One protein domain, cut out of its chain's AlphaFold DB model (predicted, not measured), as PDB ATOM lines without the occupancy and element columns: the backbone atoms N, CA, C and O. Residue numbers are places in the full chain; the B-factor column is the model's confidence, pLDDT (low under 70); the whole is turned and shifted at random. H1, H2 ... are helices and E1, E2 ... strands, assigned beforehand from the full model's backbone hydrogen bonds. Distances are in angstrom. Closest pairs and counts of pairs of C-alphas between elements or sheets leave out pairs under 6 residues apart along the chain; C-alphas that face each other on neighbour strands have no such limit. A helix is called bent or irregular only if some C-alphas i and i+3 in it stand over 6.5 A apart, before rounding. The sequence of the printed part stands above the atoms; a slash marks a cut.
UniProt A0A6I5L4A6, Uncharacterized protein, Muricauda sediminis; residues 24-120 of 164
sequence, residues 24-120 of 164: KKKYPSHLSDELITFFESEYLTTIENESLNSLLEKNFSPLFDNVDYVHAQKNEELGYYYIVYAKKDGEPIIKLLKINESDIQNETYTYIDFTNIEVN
ATOM      1  N   LYS A  24      28.877 -17.308 137.661       54.53
ATOM      2  CA  LYS A  24      29.122 -18.143 136.492       54.53
ATOM      3  C   LYS A  24      29.373 -17.165 135.351       54.53
ATOM      4  O   LYS A  24      28.502 -16.354 135.037       54.53
ATOM      5  N   LYS A  25      30.607 -17.129 134.834       61.28
ATOM      6  CA  LYS A  25      30.951 -16.193 133.764       61.28
ATOM      7  C   LYS A  25      29.969 -16.463 132.630       61.28
ATOM      8  O   LYS A  25      29.909 -17.596 132.160       61.28
ATOM      9  N   LYS A  26      29.216 -15.433 132.229       68.75
ATOM     10  CA  LYS A  26      28.218 -15.502 131.148       68.75
ATOM     11  C   LYS A  26      28.815 -16.108 129.872       68.75
ATOM     12  O   LYS A  26      28.136 -16.824 129.152       68.75
ATOM     13  N   TYR A  27      30.109 -15.871 129.653       71.06
ATOM     14  CA  TYR A  27      30.859 -16.350 128.505       71.06
ATOM     15  C   TYR A  27      32.119 -17.128 128.923       71.06
ATOM     16  O   TYR A  27      32.773 -16.759 129.909       71.06
ATOM     17  N   PRO A  28      32.508 -18.177 128.173       69.75
ATOM     18  CA  PRO A  28      33.783 -18.855 128.369       69.75
ATOM     19  C   PRO A  28      34.982 -17.908 128.253       69.75
ATOM     20  O   PRO A  28      35.015 -17.012 127.415       69.75
ATOM     21  N   SER A  29      36.026 -18.154 129.048       71.62
ATOM     22  CA  SER A  29      37.208 -17.280 129.114       71.62
ATOM     23  C   SER A  29      38.089 -17.272 127.864       71.62
ATOM     24  O   SER A  29      39.025 -16.485 127.805       71.62
ATOM     25  N   HIS A  30      37.851 -18.176 126.914       71.12
ATOM     26  CA  HIS A  30      38.607 -18.254 125.664       71.12
ATOM     27  C   HIS A  30      38.036 -17.347 124.561       71.12
ATOM     28  O   HIS A  30      38.612 -17.292 123.478       71.12
ATOM     29  N   LEU A  31      36.914 -16.658 124.806       64.44
ATOM     30  CA  LEU A  31      36.341 -15.722 123.840       64.44
ATOM     31  C   LEU A  31      37.003 -14.351 123.922       64.44
ATOM     32  O   LEU A  31      37.318 -13.869 125.008       64.44
ATOM     33  N   SER A  32      37.191 -13.732 122.757       70.75
ATOM     34  CA  SER A  32      37.665 -12.355 122.649       70.75
ATOM     35  C   SER A  32      36.560 -11.360 123.005       70.75
ATOM     36  O   SER A  32      35.373 -11.635 122.820       70.75
ATOM     37  N   ASP A  33      36.958 -10.168 123.452       71.31
ATOM     38  CA  ASP A  33      36.029  -9.079 123.786       71.31
ATOM     39  C   ASP A  33      35.170  -8.651 122.583       71.31
ATOM     40  O   ASP A  33      33.998  -8.313 122.737       71.31
ATOM     41  N   GLU A  34      35.729  -8.711 121.371       65.88
ATOM     42  CA  GLU A  34      35.009  -8.423 120.125       65.88
ATOM     43  C   GLU A  34      33.856  -9.409 119.899       65.88
ATOM     44  O   GLU A  34      32.728  -9.003 119.620       65.88
ATOM     45  N   LEU A  35      34.113 -10.706 120.095       63.50
ATOM     46  CA  LEU A  35      33.104 -11.746 119.915       63.50
ATOM     47  C   LEU A  35      32.031 -11.688 121.010       63.50
ATOM     48  O   LEU A  35      30.849 -11.890 120.741       63.50
ATOM     49  N   ILE A  36      32.435 -11.365 122.240       72.56
ATOM     50  CA  ILE A  36      31.506 -11.108 123.344       72.56
ATOM     51  C   ILE A  36      30.594  -9.924 123.003       72.56
ATOM     52  O   ILE A  36      29.379 -10.042 123.132       72.56
ATOM     53  N   THR A  37      31.161  -8.821 122.508       73.06
ATOM     54  CA  THR A  37      30.397  -7.626 122.116       73.06
ATOM     55  C   THR A  37      29.384  -7.948 121.017       73.06
ATOM     56  O   THR A  37      28.229  -7.532 121.101       73.06
ATOM     57  N   PHE A  38      29.790  -8.735 120.018       70.75
ATOM     58  CA  PHE A  38      28.898  -9.213 118.963       70.75
ATOM     59  C   PHE A  38      27.712 -10.005 119.544       70.75
ATOM     60  O   PHE A  38      26.559  -9.635 119.324       70.75
ATOM     61  N   PHE A  39      27.978 -11.012 120.382       73.12
ATOM     62  CA  PHE A  39      26.923 -11.814 121.013       73.12
ATOM     63  C   PHE A  39      26.009 -11.009 121.937       73.12
ATOM     64  O   PHE A  39      24.829 -11.326 122.064       73.12
ATOM     65  N   GLU A  40      26.532  -9.978 122.595       80.00
ATOM     66  CA  GLU A  40      25.722  -9.092 123.427       80.00
ATOM     67  C   GLU A  40      24.805  -8.186 122.610       80.00
ATOM     68  O   GLU A  40      23.695  -7.908 123.061       80.00
ATOM     69  N   SER A  41      25.221  -7.768 121.412       73.06
ATOM     70  CA  SER A  41      24.394  -6.921 120.545       73.06
ATOM     71  C   SER A  41      23.150  -7.634 119.997       73.06
ATOM     72  O   SER A  41      22.144  -6.985 119.722       73.06
ATOM     73  N   GLU A  42      23.195  -8.965 119.909       79.69
ATOM     74  CA  GLU A  42      22.131  -9.815 119.353       79.69
ATOM     75  C   GLU A  42      21.377 -10.609 120.432       79.69
ATOM     76  O   GLU A  42      20.505 -11.430 120.137       79.69
ATOM     77  N   TYR A  43      21.711 -10.381 121.704       86.69
ATOM     78  CA  TYR A  43      21.169 -11.106 122.846       86.69
ATOM     79  C   TYR A  43      19.685 -10.804 123.089       86.69
ATOM     80  O   TYR A  43      19.277  -9.649 123.199       86.69
ATOM     81  N   LEU A  44      18.889 -11.861 123.274       87.94
ATOM     82  CA  LEU A  44      17.502 -11.759 123.728       87.94
ATOM     83  C   LEU A  44      17.360 -12.182 125.189       87.94
ATOM     84  O   LEU A  44      16.906 -11.406 126.027       87.94
ATOM     85  N   THR A  45      17.722 -13.429 125.492       91.44
ATOM     86  CA  THR A  45      17.569 -14.004 126.831       91.44
ATOM     87  C   THR A  45      18.520 -15.176 127.058       91.44
ATOM     88  O   THR A  45      19.046 -15.765 126.115       91.44
ATOM     89  N   THR A  46      18.728 -15.528 128.323       89.94
ATOM     90  CA  THR A  46      19.396 -16.760 128.741       89.94
ATOM     91  C   THR A  46      18.321 -17.788 129.038       89.94
ATOM     92  O   THR A  46      17.322 -17.457 129.671       89.94
ATOM     93  N   ILE A  47      18.513 -19.009 128.555       91.19
ATOM     94  CA  ILE A  47      17.576 -20.105 128.761       91.19
ATOM     95  C   ILE A  47      18.069 -20.935 129.945       91.19
ATOM     96  O   ILE A  47      19.173 -21.481 129.911       91.19
ATOM     97  N   GLU A  48      17.264 -20.996 131.004       88.81
ATOM     98  CA  GLU A  48      17.602 -21.702 132.249       88.81
ATOM     99  C   GLU A  48      16.843 -23.031 132.399       88.81
ATOM    100  O   GLU A  48      17.076 -23.779 133.348       88.81
ATOM    101  N   ASN A  49      15.956 -23.368 131.458       91.44
ATOM    102  CA  ASN A  49      15.176 -24.600 131.490       91.44
ATOM    103  C   ASN A  49      16.039 -25.861 131.326       91.44
ATOM    104  O   ASN A  49      16.530 -26.203 130.248       91.44
ATOM    105  N   GLU A  50      16.145 -26.612 132.422       90.00
ATOM    106  CA  GLU A  50      16.888 -27.873 132.491       90.00
ATOM    107  C   GLU A  50      16.347 -28.952 131.539       90.00
ATOM    108  O   GLU A  50      17.117 -29.770 131.031       90.00
ATOM    109  N   SER A  51      15.035 -28.964 131.270       90.62
ATOM    110  CA  SER A  51      14.428 -29.932 130.347       90.62
ATOM    111  C   SER A  51      14.848 -29.662 128.905       90.62
ATOM    112  O   SER A  51      15.137 -30.611 128.174       90.62
ATOM    113  N   LEU A  52      14.938 -28.391 128.504       90.50
ATOM    114  CA  LEU A  52      15.477 -28.015 127.201       90.50
ATOM    115  C   LEU A  52      16.952 -28.388 127.094       90.50
ATOM    116  O   LEU A  52      17.344 -29.019 126.119       90.50
ATOM    117  N   ASN A  53      17.758 -28.049 128.101       89.38
ATOM    118  CA  ASN A  53      19.183 -28.378 128.097       89.38
ATOM    119  C   ASN A  53      19.395 -29.891 127.966       89.38
ATOM    120  O   ASN A  53      20.140 -30.334 127.096       89.38
ATOM    121  N   SER A  54      18.644 -30.689 128.731       88.25
ATOM    122  CA  SER A  54      18.672 -32.155 128.644       88.25
ATOM    123  C   SER A  54      18.232 -32.671 127.270       88.25
ATOM    124  O   SER A  54      18.795 -33.636 126.750       88.25
ATOM    125  N   LEU A  55      17.216 -32.047 126.663       85.88
ATOM    126  CA  LEU A  55      16.766 -32.381 125.312       85.88
ATOM    127  C   LEU A  55      17.866 -32.096 124.282       85.88
ATOM    128  O   LEU A  55      18.118 -32.941 123.423       85.88
ATOM    129  N   LEU A  56      18.522 -30.937 124.377       83.88
ATOM    130  CA  LEU A  56      19.616 -30.546 123.493       83.88
ATOM    131  C   LEU A  56      20.814 -31.486 123.662       83.88
ATOM    132  O   LEU A  56      21.284 -32.040 122.676       83.88
ATOM    133  N   GLU A  57      21.256 -31.751 124.890       83.75
ATOM    134  CA  GLU A  57      22.318 -32.725 125.163       83.75
ATOM    135  C   GLU A  57      21.998 -34.095 124.577       83.75
ATOM    136  O   GLU A  57      22.835 -34.700 123.919       83.75
ATOM    137  N   LYS A  58      20.773 -34.590 124.764       81.94
ATOM    138  CA  LYS A  58      20.377 -35.898 124.246       81.94
ATOM    139  C   LYS A  58      20.379 -35.927 122.718       81.94
ATOM    140  O   LYS A  58      21.010 -36.805 122.122       81.94
ATOM    141  N   ASN A  59      19.677 -34.985 122.089       76.31
ATOM    142  CA  ASN A  59      19.467 -34.957 120.639       76.31
ATOM    143  C   ASN A  59      20.744 -34.611 119.869       76.31
ATOM    144  O   ASN A  59      20.932 -35.056 118.738       76.31
ATOM    145  N   PHE A  60      21.637 -33.854 120.500       75.81
ATOM    146  CA  PHE A  60      22.907 -33.426 119.934       75.81
ATOM    147  C   PHE A  60      24.113 -34.044 120.652       75.81
ATOM    148  O   PHE A  60      25.224 -33.551 120.483       75.81
ATOM    149  N   SER A  61      23.937 -35.143 121.395       74.00
ATOM    150  CA  SER A  61      25.016 -35.863 122.108       74.00
ATOM    151  C   SER A  61      26.267 -36.188 121.269       74.00
ATOM    152  O   SER A  61      27.363 -36.328 121.808       74.00
ATOM    153  N   PRO A  62      26.188 -36.289 119.934       68.75
ATOM    154  CA  PRO A  62      27.393 -36.462 119.127       68.75
ATOM    155  C   PRO A  62      28.138 -35.145 118.866       68.75
ATOM    156  O   PRO A  62      29.350 -35.166 118.653       68.75
ATOM    157  N   LEU A  63      27.437 -34.008 118.911       68.75
ATOM    158  CA  LEU A  63      28.014 -32.665 118.821       68.75
ATOM    159  C   LEU A  63      28.512 -32.150 120.173       68.75
ATOM    160  O   LEU A  63      29.446 -31.351 120.184       68.75
ATOM    161  N   PHE A  64      27.909 -32.595 121.279       75.94
ATOM    162  CA  PHE A  64      28.185 -32.124 122.636       75.94
ATOM    163  C   PHE A  64      28.248 -33.289 123.619       75.94
ATOM    164  O   PHE A  64      27.383 -34.153 123.611       75.94
ATOM    165  N   ASP A  65      29.204 -33.257 124.535       77.06
ATOM    166  CA  ASP A  65      29.229 -34.154 125.689       77.06
ATOM    167  C   ASP A  65      28.424 -33.579 126.869       77.06
ATOM    168  O   ASP A  65      27.936 -34.332 127.709       77.06
ATOM    169  N   ASN A  66      28.316 -32.247 126.957       83.00
ATOM    170  CA  ASN A  66      27.589 -31.510 127.998       83.00
ATOM    171  C   ASN A  66      27.268 -30.088 127.500       83.00
ATOM    172  O   ASN A  66      28.117 -29.484 126.835       83.00
ATOM    173  N   VAL A  67      26.081 -29.565 127.824       84.50
ATOM    174  CA  VAL A  67      25.664 -28.179 127.576       84.50
ATOM    175  C   VAL A  67      25.808 -27.355 128.860       84.50
ATOM    176  O   VAL A  67      25.101 -27.561 129.842       84.50
ATOM    177  N   ASP A  68      26.692 -26.358 128.830       83.12
ATOM    178  CA  ASP A  68      26.941 -25.471 129.967       83.12
ATOM    179  C   ASP A  68      25.882 -24.348 130.059       83.12
ATOM    180  O   ASP A  68      25.344 -24.100 131.141       83.12
ATOM    181  N   TYR A  69      25.591 -23.660 128.941       82.12
ATOM    182  CA  TYR A  69      24.598 -22.571 128.856       82.12
ATOM    183  C   TYR A  69      23.988 -22.454 127.465       82.12
ATOM    184  O   TYR A  69      24.639 -22.735 126.456       82.12
ATOM    185  N   VAL A  70      22.769 -21.917 127.421       86.31
ATOM    186  CA  VAL A  70      22.079 -21.568 126.182       86.31
ATOM    187  C   VAL A  70      21.610 -20.116 126.252       86.31
ATOM    188  O   VAL A  70      20.959 -19.711 127.218       86.31
ATOM    189  N   HIS A  71      21.916 -19.316 125.231       87.12
ATOM    190  CA  HIS A  71      21.273 -18.011 125.044       87.12
ATOM    191  C   HIS A  71      20.444 -18.005 123.770       87.12
ATOM    192  O   HIS A  71      20.847 -18.571 122.760       87.12
ATOM    193  N   ALA A  72      19.303 -17.328 123.801       88.62
ATOM    194  CA  ALA A  72      18.555 -16.977 122.607       88.62
ATOM    195  C   ALA A  72      19.081 -15.657 122.040       88.62
ATOM    196  O   ALA A  72      19.283 -14.689 122.782       88.62
ATOM    197  N   GLN A  73      19.266 -15.621 120.727       82.81
ATOM    198  CA  GLN A  73      19.712 -14.449 119.986       82.81
ATOM    199  C   GLN A  73      18.842 -14.213 118.748       82.81
ATOM    200  O   GLN A  73      18.145 -15.117 118.269       82.81
ATOM    201  N   LYS A  74      18.887 -12.978 118.244       82.81
ATOM    202  CA  LYS A  74      18.252 -12.563 116.994       82.81
ATOM    203  C   LYS A  74      19.231 -11.773 116.144       82.81
ATOM    204  O   LYS A  74      19.768 -10.769 116.596       82.81
ATOM    205  N   ASN A  75      19.319 -12.162 114.882       79.62
ATOM    206  CA  ASN A  75      19.987 -11.412 113.832       79.62
ATOM    207  C   ASN A  75      18.968 -11.089 112.721       79.62
ATOM    208  O   ASN A  75      18.039 -11.861 112.474       79.62
ATOM    209  N   GLU A  76      19.103  -9.932 112.071       68.88
ATOM    210  CA  GLU A  76      18.153  -9.483 111.041       68.88
ATOM    211  C   GLU A  76      18.160 -10.373 109.788       68.88
ATOM    212  O   GLU A  76      17.103 -10.623 109.211       68.88
ATOM    213  N   GLU A  77      19.323 -10.901 109.404       66.94
ATOM    214  CA  GLU A  77      19.509 -11.765 108.233       66.94
ATOM    215  C   GLU A  77      19.279 -13.244 108.581       66.94
ATOM    216  O   GLU A  77      18.637 -13.991 107.843       66.94
ATOM    217  N   LEU A  78      19.778 -13.672 109.743       60.91
ATOM    218  CA  LEU A  78      19.813 -15.069 110.175       60.91
ATOM    219  C   LEU A  78      18.657 -15.449 111.100       60.91
ATOM    220  O   LEU A  78      18.593 -16.592 111.546       60.91
ATOM    221  N   GLY A  79      17.714 -14.552 111.385       72.94
ATOM    222  CA  GLY A  79      16.563 -14.825 112.247       72.94
ATOM    223  C   GLY A  79      16.956 -15.223 113.676       72.94
ATOM    224  O   GLY A  79      17.881 -14.661 114.258       72.94
ATOM    225  N   TYR A  80      16.227 -16.179 114.254       79.56
ATOM    226  CA  TYR A  80      16.394 -16.600 115.647       79.56
ATOM    227  C   TYR A  80      17.255 -17.857 115.776       79.56
ATOM    228  O   TYR A  80      17.106 -18.814 115.008       79.56
ATOM    229  N   TYR A  81      18.122 -17.881 116.784       80.25
ATOM    230  CA  TYR A  81      18.955 -19.040 117.098       80.25
ATOM    231  C   TYR A  81      19.283 -19.120 118.590       80.25
ATOM    232  O   TYR A  81      19.312 -18.117 119.304       80.25
ATOM    233  N   TYR A  82      19.553 -20.337 119.052       84.44
ATOM    234  CA  TYR A  82      20.235 -20.588 120.308       84.44
ATOM    235  C   TYR A  82      21.740 -20.609 120.084       84.44
ATOM    236  O   TYR A  82      22.238 -21.378 119.264       84.44
ATOM    237  N   ILE A  83      22.480 -19.810 120.840       81.38
ATOM    238  CA  ILE A  83      23.909 -20.024 121.036       81.38
ATOM    239  C   ILE A  83      24.085 -20.997 122.202       81.38
ATOM    240  O   ILE A  83      23.648 -20.745 123.324       81.38
ATOM    241  N   VAL A  84      24.685 -22.142 121.905       81.94
ATOM    242  CA  VAL A  84      24.913 -23.237 122.841       81.94
ATOM    243  C   VAL A  84      26.391 -23.273 123.182       81.94
ATOM    244  O   VAL A  84      27.238 -23.516 122.317       81.94
ATOM    245  N   TYR A  85      26.685 -23.034 124.454       78.75
ATOM    246  CA  TYR A  85      27.998 -23.226 125.051       78.75
ATOM    247  C   TYR A  85      28.054 -24.636 125.615       78.75
ATOM    248  O   TYR A  85      27.216 -25.011 126.432       78.75
ATOM    249  N   ALA A  86      29.018 -25.423 125.158       81.50
ATOM    250  CA  ALA A  86      29.084 -26.845 125.449       81.50
ATOM    251  C   ALA A  86      30.533 -27.339 125.480       81.50
ATOM    252  O   ALA A  86      31.478 -26.575 125.269       81.50
ATOM    253  N   LYS A  87      30.711 -28.642 125.704       78.06
ATOM    254  CA  LYS A  87      32.003 -29.331 125.585       78.06
ATOM    255  C   LYS A  87      31.934 -30.469 124.585       78.06
ATOM    256  O   LYS A  87      30.888 -31.100 124.463       78.06
ATOM    257  N   LYS A  88      33.047 -30.758 123.916       75.06
ATOM    258  CA  LYS A  88      33.237 -31.960 123.105       75.06
ATOM    259  C   LYS A  88      34.649 -32.497 123.283       75.06
ATOM    260  O   LYS A  88      35.608 -31.750 123.138       75.06
ATOM    261  N   ASP A  89      34.766 -33.773 123.623       76.88
ATOM    262  CA  ASP A  89      36.016 -34.446 123.977       76.88
ATOM    263  C   ASP A  89      36.786 -33.701 125.086       76.88
ATOM    264  O   ASP A  89      38.013 -33.640 125.105       76.88
ATOM    265  N   GLY A  90      36.038 -33.101 126.022       74.06
ATOM    266  CA  GLY A  90      36.565 -32.267 127.106       74.06
ATOM    267  C   GLY A  90      36.908 -30.822 126.718       74.06
ATOM    268  O   GLY A  90      37.125 -30.002 127.611       74.06
ATOM    269  N   GLU A  91      36.890 -30.484 125.429       73.06
ATOM    270  CA  GLU A  91      37.218 -29.150 124.926       73.06
ATOM    271  C   GLU A  91      35.973 -28.252 124.836       73.06
ATOM    272  O   GLU A  91      34.927 -28.697 124.354       73.06
ATOM    273  N   PRO A  92      36.044 -26.982 125.273       68.69
ATOM    274  CA  PRO A  92      34.941 -26.038 125.121       68.69
ATOM    275  C   PRO A  92      34.605 -25.768 123.651       68.69
ATOM    276  O   PRO A  92      35.492 -25.523 122.833       68.69
ATOM    277  N   ILE A  93      33.315 -25.734 123.328       71.75
ATOM    278  CA  ILE A  93      32.808 -25.410 121.996       71.75
ATOM    279  C   ILE A  93      31.590 -24.493 122.066       71.75
ATOM    280  O   ILE A  93      30.841 -24.472 123.042       71.75
ATOM    281  N   ILE A  94      31.387 -23.748 120.982       71.88
ATOM    282  CA  ILE A  94      30.221 -22.891 120.776       71.88
ATOM    283  C   ILE A  94      29.551 -23.318 119.484       71.88
ATOM    284  O   ILE A  94      30.220 -23.514 118.463       71.88
ATOM    285  N   LYS A  95      28.229 -23.465 119.525       74.31
ATOM    286  CA  LYS A  95      27.412 -23.758 118.349       74.31
ATOM    287  C   LYS A  95      26.200 -22.851 118.294       74.31
ATOM    288  O   LYS A  95      25.607 -22.545 119.319       74.31
ATOM    289  N   LEU A  96      25.831 -22.460 117.082       74.31
ATOM    290  CA  LEU A  96      24.575 -21.779 116.811       74.31
ATOM    291  C   LEU A  96      23.572 -22.818 116.314       74.31
ATOM    292  O   LEU A  96      23.884 -23.604 115.419       74.31
ATOM    293  N   LEU A  97      22.383 -22.833 116.904       75.88
ATOM    294  CA  LEU A  97      21.281 -23.709 116.534       75.88
ATOM    295  C   LEU A  97      20.099 -22.846 116.119       75.88
ATOM    296  O   LEU A  97      19.541 -22.126 116.938       75.88
ATOM    297  N   LYS A  98      19.703 -22.924 114.852       79.81
ATOM    298  CA  LYS A  98      18.517 -22.226 114.348       79.81
ATOM    299  C   LYS A  98      17.262 -22.678 115.109       79.81
ATOM    300  O   LYS A  98      17.131 -23.866 115.412       79.81
ATOM    301  N   ILE A  99      16.363 -21.735 115.400       80.25
ATOM    302  CA  ILE A  99      15.099 -21.970 116.115       80.25
ATOM    303  C   ILE A  99      13.948 -21.148 115.540       80.25
ATOM    304  O   ILE A  99      14.150 -20.196 114.783       80.25
ATOM    305  N   ASN A 100      12.735 -21.496 115.962       83.75
ATOM    306  CA  ASN A 100      11.561 -20.659 115.765       83.75
ATOM    307  C   ASN A 100      11.466 -19.591 116.863       83.75
ATOM    308  O   ASN A 100      11.878 -19.805 117.998       83.75
ATOM    309  N   GLU A 101      10.844 -18.453 116.564       87.25
ATOM    310  CA  GLU A 101      10.602 -17.413 117.575       87.25
ATOM    311  C   GLU A 101       9.772 -17.936 118.761       87.25
ATOM    312  O   GLU A 101      10.051 -17.624 119.918       87.25
ATOM    313  N   SER A 102       8.781 -18.792 118.484       89.44
ATOM    314  CA  SER A 102       7.926 -19.405 119.506       89.44
ATOM    315  C   SER A 102       8.684 -20.325 120.462       89.44
ATOM    316  O   SER A 102       8.260 -20.490 121.603       89.44
ATOM    317  N   ASP A 103       9.795 -20.918 120.018       88.44
ATOM    318  CA  ASP A 103      10.628 -21.788 120.852       88.44
ATOM    319  C   ASP A 103      11.308 -21.004 121.977       88.44
ATOM    320  O   ASP A 103      11.503 -21.531 123.066       88.44
ATOM    321  N   ILE A 104      11.597 -19.717 121.760       91.81
ATOM    322  CA  ILE A 104      12.204 -18.850 122.776       91.81
ATOM    323  C   ILE A 104      11.261 -18.675 123.966       91.81
ATOM    324  O   ILE A 104      11.690 -18.800 125.105       91.81
ATOM    325  N   GLN A 105       9.979 -18.408 123.705       91.75
ATOM    326  CA  GLN A 105       8.989 -18.157 124.759       91.75
ATOM    327  C   GLN A 105       8.592 -19.429 125.507       91.75
ATOM    328  O   GLN A 105       8.290 -19.383 126.694       91.75
ATOM    329  N   ASN A 106       8.576 -20.560 124.802       93.62
ATOM    330  CA  ASN A 106       8.214 -21.846 125.386       93.62
ATOM    331  C   ASN A 106       9.420 -22.592 125.973       93.62
ATOM    332  O   ASN A 106       9.233 -23.636 126.595       93.62
ATOM    333  N   GLU A 107      10.635 -22.079 125.761       92.62
ATOM    334  CA  GLU A 107      11.901 -22.747 126.075       92.62
ATOM    335  C   GLU A 107      11.921 -24.189 125.531       92.62
ATOM    336  O   GLU A 107      12.190 -25.156 126.243       92.62
ATOM    337  N   THR A 108      11.583 -24.328 124.246       91.38
ATOM    338  CA  THR A 108      11.525 -25.601 123.508       91.38
ATOM    339  C   THR A 108      12.513 -25.620 122.345       91.38
ATOM    340  O   THR A 108      13.131 -24.618 122.020       91.38
ATOM    341  N   TYR A 109      12.680 -26.763 121.681       85.06
ATOM    342  CA  TYR A 109      13.405 -26.835 120.413       85.06
ATOM    343  C   TYR A 109      12.602 -27.664 119.420       85.06
ATOM    344  O   TYR A 109      12.467 -28.875 119.598       85.06
ATOM    345  N   THR A 110      12.052 -27.012 118.394       81.12
ATOM    346  CA  THR A 110      11.170 -27.662 117.408       81.12
ATOM    347  C   THR A 110      11.683 -27.573 115.974       81.12
ATOM    348  O   THR A 110      11.043 -28.088 115.062       81.12
ATOM    349  N   TYR A 111      12.842 -26.949 115.757       73.25
ATOM    350  CA  TYR A 111      13.361 -26.692 114.413       73.25
ATOM    351  C   TYR A 111      13.781 -27.967 113.660       73.25
ATOM    352  O   TYR A 111      13.557 -28.071 112.458       73.25
ATOM    353  N   ILE A 112      14.360 -28.953 114.357       72.25
ATOM    354  CA  ILE A 112      14.762 -30.245 113.775       72.25
ATOM    355  C   ILE A 112      14.056 -31.368 114.523       72.25
ATOM    356  O   ILE A 112      14.148 -31.455 115.749       72.25
ATOM    357  N   ASP A 113      13.428 -32.271 113.774       70.38
ATOM    358  CA  ASP A 113      12.919 -33.528 114.308       70.38
ATOM    359  C   ASP A 113      14.001 -34.620 114.260       70.38
ATOM    360  O   ASP A 113      14.336 -35.157 113.202       70.38
ATOM    361  N   PHE A 114      14.546 -34.957 115.430       66.62
ATOM    362  CA  PHE A 114      15.563 -36.002 115.585       66.62
ATOM    363  C   PHE A 114      14.995 -37.415 115.702       66.62
ATOM    364  O   PHE A 114      15.765 -38.373 115.682       66.62
ATOM    365  N   THR A 115      13.675 -37.583 115.827       66.94
ATOM    366  CA  THR A 115      13.075 -38.898 116.118       66.94
ATOM    367  C   THR A 115      13.338 -39.938 115.029       66.94
ATOM    368  O   THR A 115      13.384 -41.130 115.327       66.94
ATOM    369  N   ASN A 116      13.591 -39.492 113.796       62.22
ATOM    370  CA  ASN A 116      13.887 -40.343 112.643       62.22
ATOM    371  C   ASN A 116      15.384 -40.380 112.273       62.22
ATOM    372  O   ASN A 116      15.749 -40.924 111.231       62.22
ATOM    373  N   ILE A 117      16.264 -39.794 113.096       65.31
ATOM    374  CA  ILE A 117      17.702 -39.690 112.820       65.31
ATOM    375  C   ILE A 117      18.469 -40.676 113.710       65.31
ATOM    376  O   ILE A 117      18.709 -40.424 114.886       65.31
ATOM    377  N   GLU A 118      18.919 -41.797 113.140       62.34
ATOM    378  CA  GLU A 118      19.759 -42.762 113.869       62.34
ATOM    379  C   GLU A 118      21.198 -42.264 114.007       62.34
ATOM    380  O   GLU A 118      21.917 -42.243 113.009       62.34
ATOM    381  N   VAL A 119      21.654 -41.891 115.206       59.75
ATOM    382  CA  VAL A 119      23.029 -41.414 115.389       59.75
ATOM    383  C   VAL A 119      23.903 -42.376 116.186       59.75
ATOM    384  O   VAL A 119      23.476 -42.948 117.184       59.75
ATOM    385  N   ASN A 120      25.152 -42.536 115.748       60.88
ATOM    386  CA  ASN A 120      26.181 -43.312 116.435       60.88
ATOM    387  C   ASN A 120      27.539 -42.584 116.426       60.88
ATOM    388  O   ASN A 120      27.698 -41.534 115.804       60.88
TER     389      ASN A 120
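This is residues 24 to 120 of the 164 residues of an uncharacterized protein of Muricauda sediminis (UniProt A0A6I5L4A6). A strongly twisted sheet of four antiparallel strands, with the long, bent hairpin of E2 and E3 in its middle, has helices over both faces: H2 and the short H3, apart from each other, over one face, and H1 standing up from the opposite face. A tail with no named element, residues 107 to 120, follows H3. The printed part has 97 residues, with three named helices and four named strands in the order H1 E1 H2 E2 E3 E4 H3; the sheet's order is E1 E2 E3 E4, and the class is mixed, helices and strands. The whole is compact, with a radius of gyration of the C-alphas of 13.3 A and spans of 39 by 32 by 23 A.

In the sheet, E1 is residues 43 to 47, 11.4 A long; E2 is residues 66 to 75, 25.7 A; E3 is residues 79 to 88, 26.3 A; and E4 is residues 91 to 98, 22.6 A. E2 bends by 58 degrees at residue 69, and E3 bends by 53 degrees at residue 85. H1 is residues 33 to 41, 12.3 A, and begins at C-alpha 33 (36.029, -9.079, 123.786). H2 is residues 50 to 59, 14.0 A. H3 is residues 101 to 106, 9.3 A, and ends at C-alpha 106 (8.214, -21.846, 125.386).

E2, E3 and E4 form a meander, each strand the antiparallel neighbour of the one before; E2 and E3 are a hairpin, as are E3 and E4. Between E2 and E3, at 159 degrees, N 71 and O 83 are 2.9 A apart, within hydrogen-bond range. Between E3 and E4, also at 159 degrees, N 84 and O 95 are 2.8 A apart. Edge strand E1 is antiparallel to E2 at 150 degrees, with N 72 and O 45 2.8 A apart. H2 is on the sheet at a height of 8.9 A, over E2 and E3, across the strands at 83 degrees to E2 on the local plane; its closest C-alphas to E2 are those of Glu 57 and Asn 66, 6.1 A. H3, on the same face at a height of 9.2 A, is only just over E2 and E3, with 3 of its 6 C-alphas on each, slantwise at 38 degrees to E2 on the local plane; its closest C-alphas to E3 are those of Glu 101 and Tyr 80, 6.2 A. H1, on the opposite face at a height of 11.2 A, is over E2, stands up from the sheet at 64 degrees, and is only just not over E1, with 2 of its 9 C-alphas there. Every O i to N i+4 pair is within hydrogen-bond range in H1 and H2; in H3, 1 of 2 is.

The C-alphas of Asp 33 and Asn 116, the two farthest apart, are 39.9 A apart. The printed part has no cut; the link from H2 to E2 is short, the other five are tight. The mean pLDDT of the printed part is 77.8, and residues under 70 include 24 to 26, 76 to 78 and 114 to 120.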